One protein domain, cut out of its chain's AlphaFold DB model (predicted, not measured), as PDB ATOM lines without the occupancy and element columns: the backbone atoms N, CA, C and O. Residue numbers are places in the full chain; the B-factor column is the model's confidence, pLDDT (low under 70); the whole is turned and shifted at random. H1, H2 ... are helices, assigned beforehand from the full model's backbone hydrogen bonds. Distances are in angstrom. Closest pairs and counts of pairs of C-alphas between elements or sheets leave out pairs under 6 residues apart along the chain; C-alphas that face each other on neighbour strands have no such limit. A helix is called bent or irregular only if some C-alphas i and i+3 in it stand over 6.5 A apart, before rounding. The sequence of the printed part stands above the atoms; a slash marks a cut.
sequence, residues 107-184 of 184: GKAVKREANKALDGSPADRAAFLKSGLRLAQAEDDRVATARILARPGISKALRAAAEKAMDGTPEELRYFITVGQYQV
ATOM      1  N   GLY A 107     218.266 168.010 106.556       96.88
ATOM      2  CA  GLY A 107     219.450 167.454 105.918       96.88
ATOM      3  C   GLY A 107     220.480 166.906 106.909       96.88
ATOM      4  O   GLY A 107     220.292 166.908 108.131       96.88
ATOM      5  N   LYS A 108     221.574 166.357 106.373       98.19
ATOM      6  CA  LYS A 108     222.580 165.643 107.170       98.19
ATOM      7  C   LYS A 108     223.370 166.612 108.045       98.19
ATOM      8  O   LYS A 108     223.625 166.295 109.206       98.19
ATOM      9  N   ALA A 109     223.762 167.759 107.497       98.19
ATOM     10  CA  ALA A 109     224.491 168.777 108.235       98.19
ATOM     11  C   ALA A 109     223.605 169.397 109.319       98.19
ATOM     12  O   ALA A 109     224.023 169.463 110.473       98.19
ATOM     13  N   VAL A 110     222.351 169.730 108.990       98.50
ATOM     14  CA  VAL A 110     221.375 170.228 109.973       98.50
ATOM     15  C   VAL A 110     221.211 169.251 111.133       98.50
ATOM     16  O   VAL A 110     221.343 169.650 112.286       98.50
ATOM     17  N   LYS A 111     220.997 167.959 110.853       98.56
ATOM     18  CA  LYS A 111     220.867 166.928 111.896       98.56
ATOM     19  C   LYS A 111     222.121 166.805 112.757       98.56
ATOM     20  O   LYS A 111     222.018 166.650 113.972       98.56
ATOM     21  N   ARG A 112     223.306 166.867 112.153       98.62
ATOM     22  CA  ARG A 112     224.585 166.780 112.870       98.62
ATOM     23  C   ARG A 112     224.771 167.954 113.835       98.62
ATOM     24  O   ARG A 112     225.030 167.727 115.013       98.62
ATOM     25  N   GLU A 113     224.601 169.185 113.357       98.69
ATOM     26  CA  GLU A 113     224.789 170.381 114.188       98.69
ATOM     27  C   GLU A 113     223.672 170.547 115.233       98.69
ATOM     28  O   GLU A 113     223.940 170.981 116.350       98.69
ATOM     29  N   ALA A 114     222.441 170.129 114.918       98.62
ATOM     30  CA  ALA A 114     221.334 170.097 115.872       98.62
ATOM     31  C   ALA A 114     221.613 169.157 117.058       98.62
ATOM     32  O   ALA A 114     221.433 169.559 118.204       98.62
ATOM     33  N   ASN A 115     222.092 167.932 116.802       98.69
ATOM     34  CA  ASN A 115     222.462 167.003 117.879       98.69
ATOM     35  C   ASN A 115     223.603 167.568 118.732       98.69
ATOM     36  O   ASN A 115     223.495 167.598 119.953       98.69
ATOM     37  N   LYS A 116     224.637 168.129 118.096       98.62
ATOM     38  CA  LYS A 116     225.739 168.791 118.807       98.62
ATOM     39  C   LYS A 116     225.250 169.920 119.723       98.62
ATOM     40  O   LYS A 116     225.769 170.079 120.822       98.62
ATOM     41  N   ALA A 117     224.268 170.703 119.281       98.56
ATOM     42  CA  ALA A 117     223.682 171.764 120.092       98.56
ATOM     43  C   ALA A 117     222.867 171.214 121.277       98.56
ATOM     44  O   ALA A 117     222.911 171.785 122.364       98.56
ATOM     45  N   LEU A 118     222.140 170.105 121.091       98.56
ATOM     46  CA  LEU A 118     221.409 169.436 122.175       98.56
ATOM     47  C   LEU A 118     222.341 168.827 123.227       98.56
ATOM     48  O   LEU A 118     222.051 168.955 124.414       98.56
ATOM     49  N   ASP A 119     223.464 168.248 122.803       98.50
ATOM     50  CA  ASP A 119     224.493 167.686 123.691       98.50
ATOM     51  C   ASP A 119     225.286 168.769 124.451       98.50
ATOM     52  O   ASP A 119     226.040 168.471 125.379       98.50
ATOM     53  N   GLY A 120     225.133 170.034 124.046       97.94
ATOM     54  CA  GLY A 120     225.814 171.188 124.615       97.94
ATOM     55  C   GLY A 120     225.024 171.940 125.691       97.94
ATOM     56  O   GLY A 120     224.064 171.468 126.310       97.94
ATOM     57  N   SER A 121     225.457 173.175 125.920       98.44
ATOM     58  CA  SER A 121     224.867 174.110 126.875       98.44
ATOM     59  C   SER A 121     223.620 174.819 126.313       98.44
ATOM     60  O   SER A 121     223.393 174.830 125.099       98.44
ATOM     61  N   PRO A 122     222.830 175.505 127.164       98.50
ATOM     62  CA  PRO A 122     221.773 176.406 126.697       98.50
ATOM     63  C   PRO A 122     222.252 177.446 125.674       98.50
ATOM     64  O   PRO A 122     221.534 177.790 124.733       98.50
ATOM     65  N   ALA A 123     223.492 177.925 125.827       98.19
ATOM     66  CA  ALA A 123     224.091 178.876 124.900       98.19
ATOM     67  C   ALA A 123     224.341 178.251 123.518       98.19
ATOM     68  O   ALA A 123     224.131 178.920 122.508       98.19
ATOM     69  N   ASP A 124     224.714 176.969 123.459       98.62
ATOM     70  CA  ASP A 124     224.926 176.250 122.197       98.62
ATOM     71  C   ASP A 124     223.608 176.054 121.439       98.62
ATOM     72  O   ASP A 124     223.542 176.301 120.232       98.62
ATOM     73  N   ARG A 125     222.527 175.712 122.152       98.75
ATOM     74  CA  ARG A 125     221.174 175.634 121.573       98.75
ATOM     75  C   ARG A 125     220.722 176.973 121.002       98.75
ATOM     76  O   ARG A 125     220.272 177.037 119.858       98.75
ATOM     77  N   ALA A 126     220.895 178.050 121.765       98.19
ATOM     78  CA  ALA A 126     220.562 179.394 121.307       98.19
ATOM     79  C   ALA A 126     221.415 179.821 120.095       98.19
ATOM     80  O   ALA A 126     220.886 180.367 119.126       98.19
ATOM     81  N   ALA A 127     222.723 179.548 120.108       98.44
ATOM     82  CA  ALA A 127     223.632 179.888 119.013       98.44
ATOM     83  C   ALA A 127     223.301 179.123 117.721       98.44
ATOM     84  O   ALA A 127     223.312 179.709 116.627       98.44
ATOM     85  N   PHE A 128     222.956 177.839 117.847       98.69
ATOM     86  CA  PHE A 128     222.501 177.022 116.731       98.69
ATOM     87  C   PHE A 128     221.229 177.601 116.108       98.69
ATOM     88  O   PHE A 128     221.220 177.882 114.913       98.69
ATOM     89  N   LEU A 129     220.195 177.876 116.905       98.06
ATOM     90  CA  LEU A 129     218.948 178.447 116.388       98.06
ATOM     91  C   LEU A 129     219.143 179.846 115.787       98.06
ATOM     92  O   LEU A 129     218.541 180.166 114.766       98.06
ATOM     93  N   LYS A 130     220.020 180.668 116.374       97.31
ATOM     94  CA  LYS A 130     220.298 182.029 115.892       97.31
ATOM     95  C   LYS A 130     221.055 182.055 114.564       97.31
ATOM     96  O   LYS A 130     220.848 182.959 113.760       97.31
ATOM     97  N   SER A 131     221.992 181.132 114.356       96.25
ATOM     98  CA  SER A 131     222.910 181.211 113.210       96.25
ATOM     99  C   SER A 131     223.392 179.864 112.680       96.25
ATOM    100  O   SER A 131     223.538 179.719 111.465       96.25
ATOM    101  N   GLY A 132     223.602 178.875 113.551       97.88
ATOM    102  CA  GLY A 132     224.107 177.557 113.160       97.88
ATOM    103  C   GLY A 132     223.182 176.810 112.199       97.88
ATOM    104  O   GLY A 132     223.664 176.226 111.234       97.88
ATOM    105  N   LEU A 133     221.863 176.902 112.386       97.75
ATOM    106  CA  LEU A 133     220.865 176.287 111.511       97.75
ATOM    107  C   LEU A 133     221.014 176.769 110.065       97.75
ATOM    108  O   LEU A 133     221.054 175.963 109.140       97.75
ATOM    109  N   ARG A 134     221.158 178.083 109.871       97.19
ATOM    110  CA  ARG A 134     221.329 178.689 108.544       97.19
ATOM    111  C   ARG A 134     222.593 178.181 107.849       97.19
ATOM    112  O   ARG A 134     222.562 177.885 106.660       97.19
ATOM    113  N   LEU A 135     223.695 178.062 108.589       96.94
ATOM    114  CA  LEU A 135     224.967 177.568 108.055       96.94
ATOM    115  C   LEU A 135     224.909 176.072 107.728       96.94
ATOM    116  O   LEU A 135     225.368 175.662 106.666       96.94
ATOM    117  N   ALA A 136     224.303 175.273 108.604       98.12
ATOM    118  CA  ALA A 136     224.121 173.846 108.377       98.12
ATOM    119  C   ALA A 136     223.215 173.581 107.163       98.12
ATOM    120  O   ALA A 136     223.525 172.729 106.333       98.12
ATOM    121  N   GLN A 137     222.147 174.368 106.996       97.56
ATOM    122  CA  GLN A 137     221.296 174.289 105.811       97.56
ATOM    123  C   GLN A 137     222.067 174.650 104.537       97.56
ATOM    124  O   GLN A 137     221.912 173.974 103.524       97.56
ATOM    125  N   ALA A 138     222.939 175.661 104.591       97.56
ATOM    126  CA  ALA A 138     223.787 176.025 103.460       97.56
ATOM    127  C   ALA A 138     224.740 174.888 103.062       97.56
ATOM    128  O   ALA A 138     224.943 174.651 101.877       97.56
ATOM    129  N   GLU A 139     225.312 174.163 104.028       98.25
ATOM    130  CA  GLU A 139     226.127 172.973 103.747       98.25
ATOM    131  C   GLU A 139     225.303 171.899 103.024       98.25
ATOM    132  O   GLU A 139     225.727 171.396 101.981       98.25
ATOM    133  N   ASP A 140     224.105 171.587 103.525       98.19
ATOM    134  CA  ASP A 140     223.206 170.623 102.885       98.19
ATOM    135  C   ASP A 140     222.814 171.063 101.458       98.19
ATOM    136  O   ASP A 140     222.847 170.251 100.525       98.19
ATOM    137  N   ASP A 141     222.526 172.352 101.258       98.00
ATOM    138  CA  ASP A 141     222.177 172.927  99.955       98.00
ATOM    139  C   ASP A 141     223.379 172.925  98.983       98.00
ATOM    140  O   ASP A 141     223.205 172.703  97.777       98.00
ATOM    141  N   ARG A 142     224.618 173.082  99.483       97.94
ATOM    142  CA  ARG A 142     225.841 172.940  98.665       97.94
ATOM    143  C   ARG A 142     225.984 171.497  98.204       97.94
ATOM    144  O   ARG A 142     226.215 171.225  97.030       97.94
ATOM    145  N   VAL A 143     225.784 170.534  99.097       97.94
ATOM    146  CA  VAL A 143     225.848 169.121  98.707       97.94
ATOM    147  C   VAL A 143     224.756 168.791  97.678       97.94
ATOM    148  O   VAL A 143     225.025 168.085  96.704       97.94
ATOM    149  N   ALA A 144     223.540 169.318  97.837       97.00
ATOM    150  CA  ALA A 144     222.466 169.145  96.858       97.00
ATOM    151  C   ALA A 144     222.815 169.753  95.487       97.00
ATOM    152  O   ALA A 144     222.654 169.093  94.458       97.00
ATOM    153  N   THR A 145     223.371 170.964  95.465       97.56
ATOM    154  CA  THR A 145     223.773 171.643  94.224       97.56
ATOM    155  C   THR A 145     224.954 170.935  93.546       97.56
ATOM    156  O   THR A 145     224.963 170.777  92.326       97.56
ATOM    157  N   ALA A 146     225.904 170.384  94.308       97.75
ATOM    158  CA  ALA A 146     226.985 169.563  93.755       97.75
ATOM    159  C   ALA A 146     226.453 168.292  93.072       97.75
ATOM    160  O   ALA A 146     226.911 167.924  91.988       97.75
ATOM    161  N   ARG A 147     225.436 167.639  93.656       96.94
ATOM    162  CA  ARG A 147     224.768 166.494  93.014       96.94
ATOM    163  C   ARG A 147     224.086 166.894  91.711       96.94
ATOM    164  O   ARG A 147     224.148 166.130  90.756       96.94
ATOM    165  N   ILE A 148     223.467 168.076  91.664       96.25
ATOM    166  CA  ILE A 148     222.868 168.633  90.445       96.25
ATOM    167  C   ILE A 148     223.924 168.780  89.345       96.25
ATOM    168  O   ILE A 148     223.698 168.290  88.237       96.25
ATOM    169  N   LEU A 149     225.069 169.391  89.661       97.00
ATOM    170  CA  LEU A 149     226.185 169.597  88.730       97.00
ATOM    171  C   LEU A 149     226.763 168.283  88.188       97.00
ATOM    172  O   LEU A 149     227.164 168.222  87.026       97.00
ATOM    173  N   ALA A 150     226.758 167.227  89.003       97.50
ATOM    174  CA  ALA A 150     227.238 165.901  88.623       97.50
ATOM    175  C   ALA A 150     226.250 165.093  87.759       97.50
ATOM    176  O   ALA A 150     226.598 164.004  87.297       97.50
ATOM    177  N   ARG A 151     225.016 165.576  87.530       96.62
ATOM    178  CA  ARG A 151     224.025 164.835  86.734       96.62
ATOM    179  C   ARG A 151     224.460 164.729  85.267       96.62
ATOM    180  O   ARG A 151     224.728 165.757  84.636       96.62
ATOM    181  N   PRO A 152     224.446 163.521  84.677       95.69
ATOM    182  CA  PRO A 152     224.631 163.360  83.240       95.69
ATOM    183  C   PRO A 152     223.585 164.167  82.462       95.69
ATOM    184  O   PRO A 152     222.410 164.179  82.823       95.69
ATOM    185  N   GLY A 153     224.007 164.854  81.398       94.44
ATOM    186  CA  GLY A 153     223.092 165.587  80.515       94.44
ATOM    187  C   GLY A 153     222.505 166.890  81.076       94.44
ATOM    188  O   GLY A 153     221.611 167.451  80.450       94.44
ATOM    189  N   ILE A 154     222.990 167.409  82.215       95.88
ATOM    190  CA  ILE A 154     222.561 168.725  82.726       95.88
ATOM    191  C   ILE A 154     222.779 169.833  81.679       95.88
ATOM    192  O   ILE A 154     223.873 169.974  81.110       95.88
ATOM    193  N   SER A 155     221.729 170.632  81.453       96.38
ATOM    194  CA  SER A 155     221.732 171.734  80.487       96.38
ATOM    195  C   SER A 155     222.801 172.779  80.825       96.38
ATOM    196  O   SER A 155     223.218 172.941  81.976       96.38
ATOM    197  N   LYS A 156     223.266 173.516  79.811       96.69
ATOM    198  CA  LYS A 156     224.247 174.594  80.010       96.69
ATOM    199  C   LYS A 156     223.702 175.692  80.932       96.69
ATOM    200  O   LYS A 156     224.438 176.168  81.789       96.69
ATOM    201  N   ALA A 157     222.423 176.047  80.777       95.88
ATOM    202  CA  ALA A 157     221.756 177.057  81.597       95.88
ATOM    203  C   ALA A 157     221.680 176.634  83.072       95.88
ATOM    204  O   ALA A 157     222.106 177.383  83.948       95.88
ATOM    205  N   LEU A 158     221.237 175.402  83.342       96.38
ATOM    206  CA  LEU A 158     221.126 174.885  84.705       96.38
ATOM    207  C   LEU A 158     222.493 174.706  85.373       96.38
ATOM    208  O   LEU A 158     222.627 174.965  86.566       96.38
ATOM    209  N   ARG A 159     223.526 174.322  84.611       97.00
ATOM    210  CA  ARG A 159     224.909 174.281  85.109       97.00
ATOM    211  C   ARG A 159     225.404 175.670  85.520       97.00
ATOM    212  O   ARG A 159     225.855 175.821  86.648       97.00
ATOM    213  N   ALA A 160     225.261 176.673  84.654       96.56
ATOM    214  CA  ALA A 160     225.695 178.037  84.957       96.56
ATOM    215  C   ALA A 160     224.954 178.628  86.172       96.56
ATOM    216  O   ALA A 160     225.554 179.306  87.002       96.56
ATOM    217  N   ALA A 161     223.654 178.343  86.308       96.06
ATOM    218  CA  ALA A 161     222.871 178.762  87.469       96.06
ATOM    219  C   ALA A 161     223.341 178.084  88.771       96.06
ATOM    220  O   ALA A 161     223.462 178.754  89.795       96.06
ATOM    221  N   ALA A 162     223.648 176.784  88.726       96.69
ATOM    222  CA  ALA A 162     224.172 176.037  89.869       96.69
ATOM    223  C   ALA A 162     225.572 176.513  90.300       96.69
ATOM    224  O   ALA A 162     225.827 176.654  91.494       96.69
ATOM    225  N   GLU A 163     226.465 176.786  89.345       96.69
ATOM    226  CA  GLU A 163     227.797 177.356  89.603       96.69
ATOM    227  C   GLU A 163     227.680 178.739  90.254       96.69
ATOM    228  O   GLU A 163     228.264 178.979  91.305       96.69
ATOM    229  N   LYS A 164     226.819 179.612  89.716       96.19
ATOM    230  CA  LYS A 164     226.554 180.921  90.325       96.19
ATOM    231  C   LYS A 164     226.042 180.798  91.764       96.19
ATOM    232  O   LYS A 164     226.457 181.562  92.628       96.19
ATOM    233  N   ALA A 165     225.140 179.853  92.027       96.12
ATOM    234  CA  ALA A 165     224.592 179.639  93.363       96.12
ATOM    235  C   ALA A 165     225.651 179.145  94.367       96.12
ATOM    236  O   ALA A 165     225.599 179.510  95.538       96.12
ATOM    237  N   MET A 166     226.622 178.345  93.916       96.00
ATOM    238  CA  MET A 166     227.734 177.848  94.741       96.00
ATOM    239  C   MET A 166     228.660 178.950  95.256       96.00
ATOM    240  O   MET A 166     229.144 178.867  96.392       96.00
ATOM    241  N   ASP A 167     228.878 179.967  94.427       94.94
ATOM    242  CA  ASP A 167     229.724 181.122  94.735       94.94
ATOM    243  C   ASP A 167     228.969 182.222  95.503       94.94
ATOM    244  O   ASP A 167     229.574 183.188  95.970       94.94
ATOM    245  N   GLY A 168     227.651 182.066  95.645       93.88
ATOM    246  CA  GLY A 168     226.755 183.021  96.281       93.88
ATOM    247  C   GLY A 168     226.604 182.872  97.797       93.88
ATOM    248  O   GLY A 168     227.289 182.095  98.478       93.88
ATOM    249  N   THR A 169     225.657 183.633  98.345       96.31
ATOM    250  CA  THR A 169     225.287 183.563  99.764       96.31
ATOM    251  C   THR A 169     224.472 182.298 100.075       96.31
ATOM    252  O   THR A 169     223.878 181.696  99.177       96.31
ATOM    253  N   PRO A 170     224.375 181.880 101.354       95.88
ATOM    254  CA  PRO A 170     223.450 180.822 101.767       95.88
ATOM    255  C   PRO A 170     222.015 181.014 101.266       95.88
ATOM    256  O   PRO A 170     221.345 180.045 100.925       95.88
ATOM    257  N   GLU A 171     221.549 182.257 101.197       95.12
ATOM    258  CA  GLU A 171     220.206 182.607 100.744       95.12
ATOM    259  C   GLU A 171     220.058 182.420  99.228       95.12
ATOM    260  O   GLU A 171     219.054 181.868  98.778       95.12
ATOM    261  N   GLU A 172     221.067 182.800  98.440       95.19
ATOM    262  CA  GLU A 172     221.094 182.564  96.990       95.19
ATOM    263  C   GLU A 172     221.158 181.069  96.664       95.19
ATOM    264  O   GLU A 172     220.447 180.579  95.782       95.19
ATOM    265  N   LEU A 173     221.954 180.322  97.423       95.88
ATOM    266  CA  LEU A 173     222.053 178.877  97.294       95.88
ATOM    267  C   LEU A 173     220.731 178.185  97.655       95.88
ATOM    268  O   LEU A 173     220.257 177.312  96.921       95.88
ATOM    269  N   ARG A 174     220.090 178.625  98.744       95.44
ATOM    270  CA  ARG A 174     218.770 178.133  99.150       95.44
ATOM    271  C   ARG A 174     217.719 178.434  98.092       95.44
ATOM    272  O   ARG A 174     216.902 177.569  97.764       95.44
ATOM    273  N   TYR A 175     217.733 179.647  97.551       95.75
ATOM    274  CA  TYR A 175     216.842 180.050  96.472       95.75
ATOM    275  C   TYR A 175     217.043 179.174  95.232       95.75
ATOM    276  O   TYR A 175     216.064 178.703  94.657       95.75
ATOM    277  N   PHE A 176     218.287 178.883  94.846       96.38
ATOM    278  CA  PHE A 176     218.564 178.009  93.709       96.38
ATOM    279  C   PHE A 176     217.966 176.610  93.901       96.38
ATOM    280  O   PHE A 176     217.260 176.123  93.017       96.38
ATOM    281  N   ILE A 177     218.180 175.991  95.065       94.94
ATOM    282  CA  ILE A 177     217.642 174.658  95.377       94.94
ATOM    283  C   ILE A 177     216.108 174.645  95.433       94.94
ATOM    284  O   ILE A 177     215.485 173.669  95.022       94.94
ATOM    285  N   THR A 178     215.474 175.700  95.936       93.81
ATOM    286  CA  THR A 178     214.017 175.698  96.164       93.81
ATOM    287  C   THR A 178     213.213 176.216  94.975       93.81
ATOM    288  O   THR A 178     212.084 175.778  94.770       93.81
ATOM    289  N   VAL A 179     213.785 177.123  94.184       93.69
ATOM    290  CA  VAL A 179     213.082 177.854  93.122       93.69
ATOM    291  C   VAL A 179     213.910 177.903  91.840       93.69
ATOM    292  O   VAL A 179     213.439 177.464  90.793       93.69
ATOM    293  N   GLY A 180     215.144 178.410  91.912       87.56
ATOM    294  CA  GLY A 180     215.935 178.776  90.733       87.56
ATOM    295  C   GLY A 180     216.206 177.618  89.770       87.56
ATOM    296  O   GLY A 180     216.141 177.808  88.560       87.56
ATOM    297  N   GLN A 181     216.425 176.401  90.276       85.88
ATOM    298  CA  GLN A 181     216.667 175.222  89.435       85.88
ATOM    299  C   GLN A 181     215.469 174.808  88.561       85.88
ATOM    300  O   GLN A 181     215.652 174.040  87.620       85.88
ATOM    301  N   TYR A 182     214.258 175.281  88.873       90.69
ATOM    302  CA  TYR A 182     213.026 174.968  88.140       90.69
ATOM    303  C   TYR A 182     212.649 176.041  87.109       90.69
ATOM    304  O   TYR A 182     211.646 175.895  86.415       90.69
ATOM    305  N   GLN A 183     213.421 177.127  87.031       90.19
ATOM    306  CA  GLN A 183     213.162 178.274  86.156       90.19
ATOM    307  C   GLN A 183     214.124 178.358  84.957       90.19
ATOM    308  O   GLN A 183     214.025 179.297  84.168       90.19
ATOM    309  N   VAL A 184     215.056 177.407  84.832       80.75
ATOM    310  CA  VAL A 184     216.151 177.386  83.840       80.75
ATOM    311  C   VAL A 184     216.067 176.222  82.867       80.75
ATOM    312  O   VAL A 184     215.497 175.171  83.230       80.75
TER     313      VAL A 184
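Overview. This is residues 107 to 184 of the 184 residues of an uncharacterized protein of Streptomyces sp. SID69 (UniProt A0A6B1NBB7). One long bent helix, H2, is the spine of a rod, and the chain folds back along it at both ends: H1 packs beside its first part, H3 beside its last part on the other side, in a flattened S. The short helix H4 then crosses H2b, the second arm of H2, next to H3. The printed part has 78 residues with four named helices, H1, H2, H3 and H4 in order along the chain, and no named strand; the class is all helix. The whole is loose, with a radius of gyration of the C-alphas of 14.7 A and spans of 47 by 20 by 17 A.

Along the chain. Find C-alpha 108 at (222.580, 165.643, 107.170); from there H1, residues 108 to 118, runs 15.5 A. Next look at H2, residues 122 to 149, which by its hydrogen bonds was assigned as one helix but is bent: C-alphas 130 and 133 are 7.2 A apart. Its arms are H2a, residues 122 to 130, 12.3 A long, and H2b, residues 133 to 149, 24.3 A long, ending at C-alpha 149 at (226.185, 169.597, 88.730). H3, residues 156 to 167, spans 17.0 A. H4, residues 170 to 178, spans 12.1 A and ends at C-alpha 178 at (214.017, 175.698, 96.164).

Arrangement. Begin with H2, the hub, which touches the three other helices; its arms stand at a steep tilt of 47 degrees. H1 and H2a form a helical hairpin and touch at a shallow tilt of 32 degrees, the closest C-alphas being those of Ala 117 and Arg 125, 4.8 A apart. H2b touches H1 with residues 133 to 140 alone, opposite ways at a shallow tilt of 15 degrees; look at the C-alphas of Val 110 and Ala 136, the closest, at 4.8 A. With residues 142 to 149 alone H2b touches H3, and the two form a helical hairpin at 28 degrees; the closest C-alphas, those of Leu 149 and Arg 159, are 6.1 A apart. H4 touches H2b at a steep tilt of 51 degrees, closest at the C-alphas of Ala 138 and Pro 170, 5.1 A. H3 and H4 form a third helical hairpin, closest at the C-alphas of Ala 165 and Leu 173, 4.7 A. H1 is apart from H3 and H4. In H1, H2a, H2b, H3 and H4 every O i to N i+4 pair is within hydrogen-bond range.

Size, cuts and confidence. The two C-alphas farthest apart, those of Pro 122 and Gly 153, are 47.5 A apart. The printed part has no cut, and no link is long. It ends at Val 184, the chain's last residue. The mean pLDDT of the printed part is 96.4, and no printed residue is under 70.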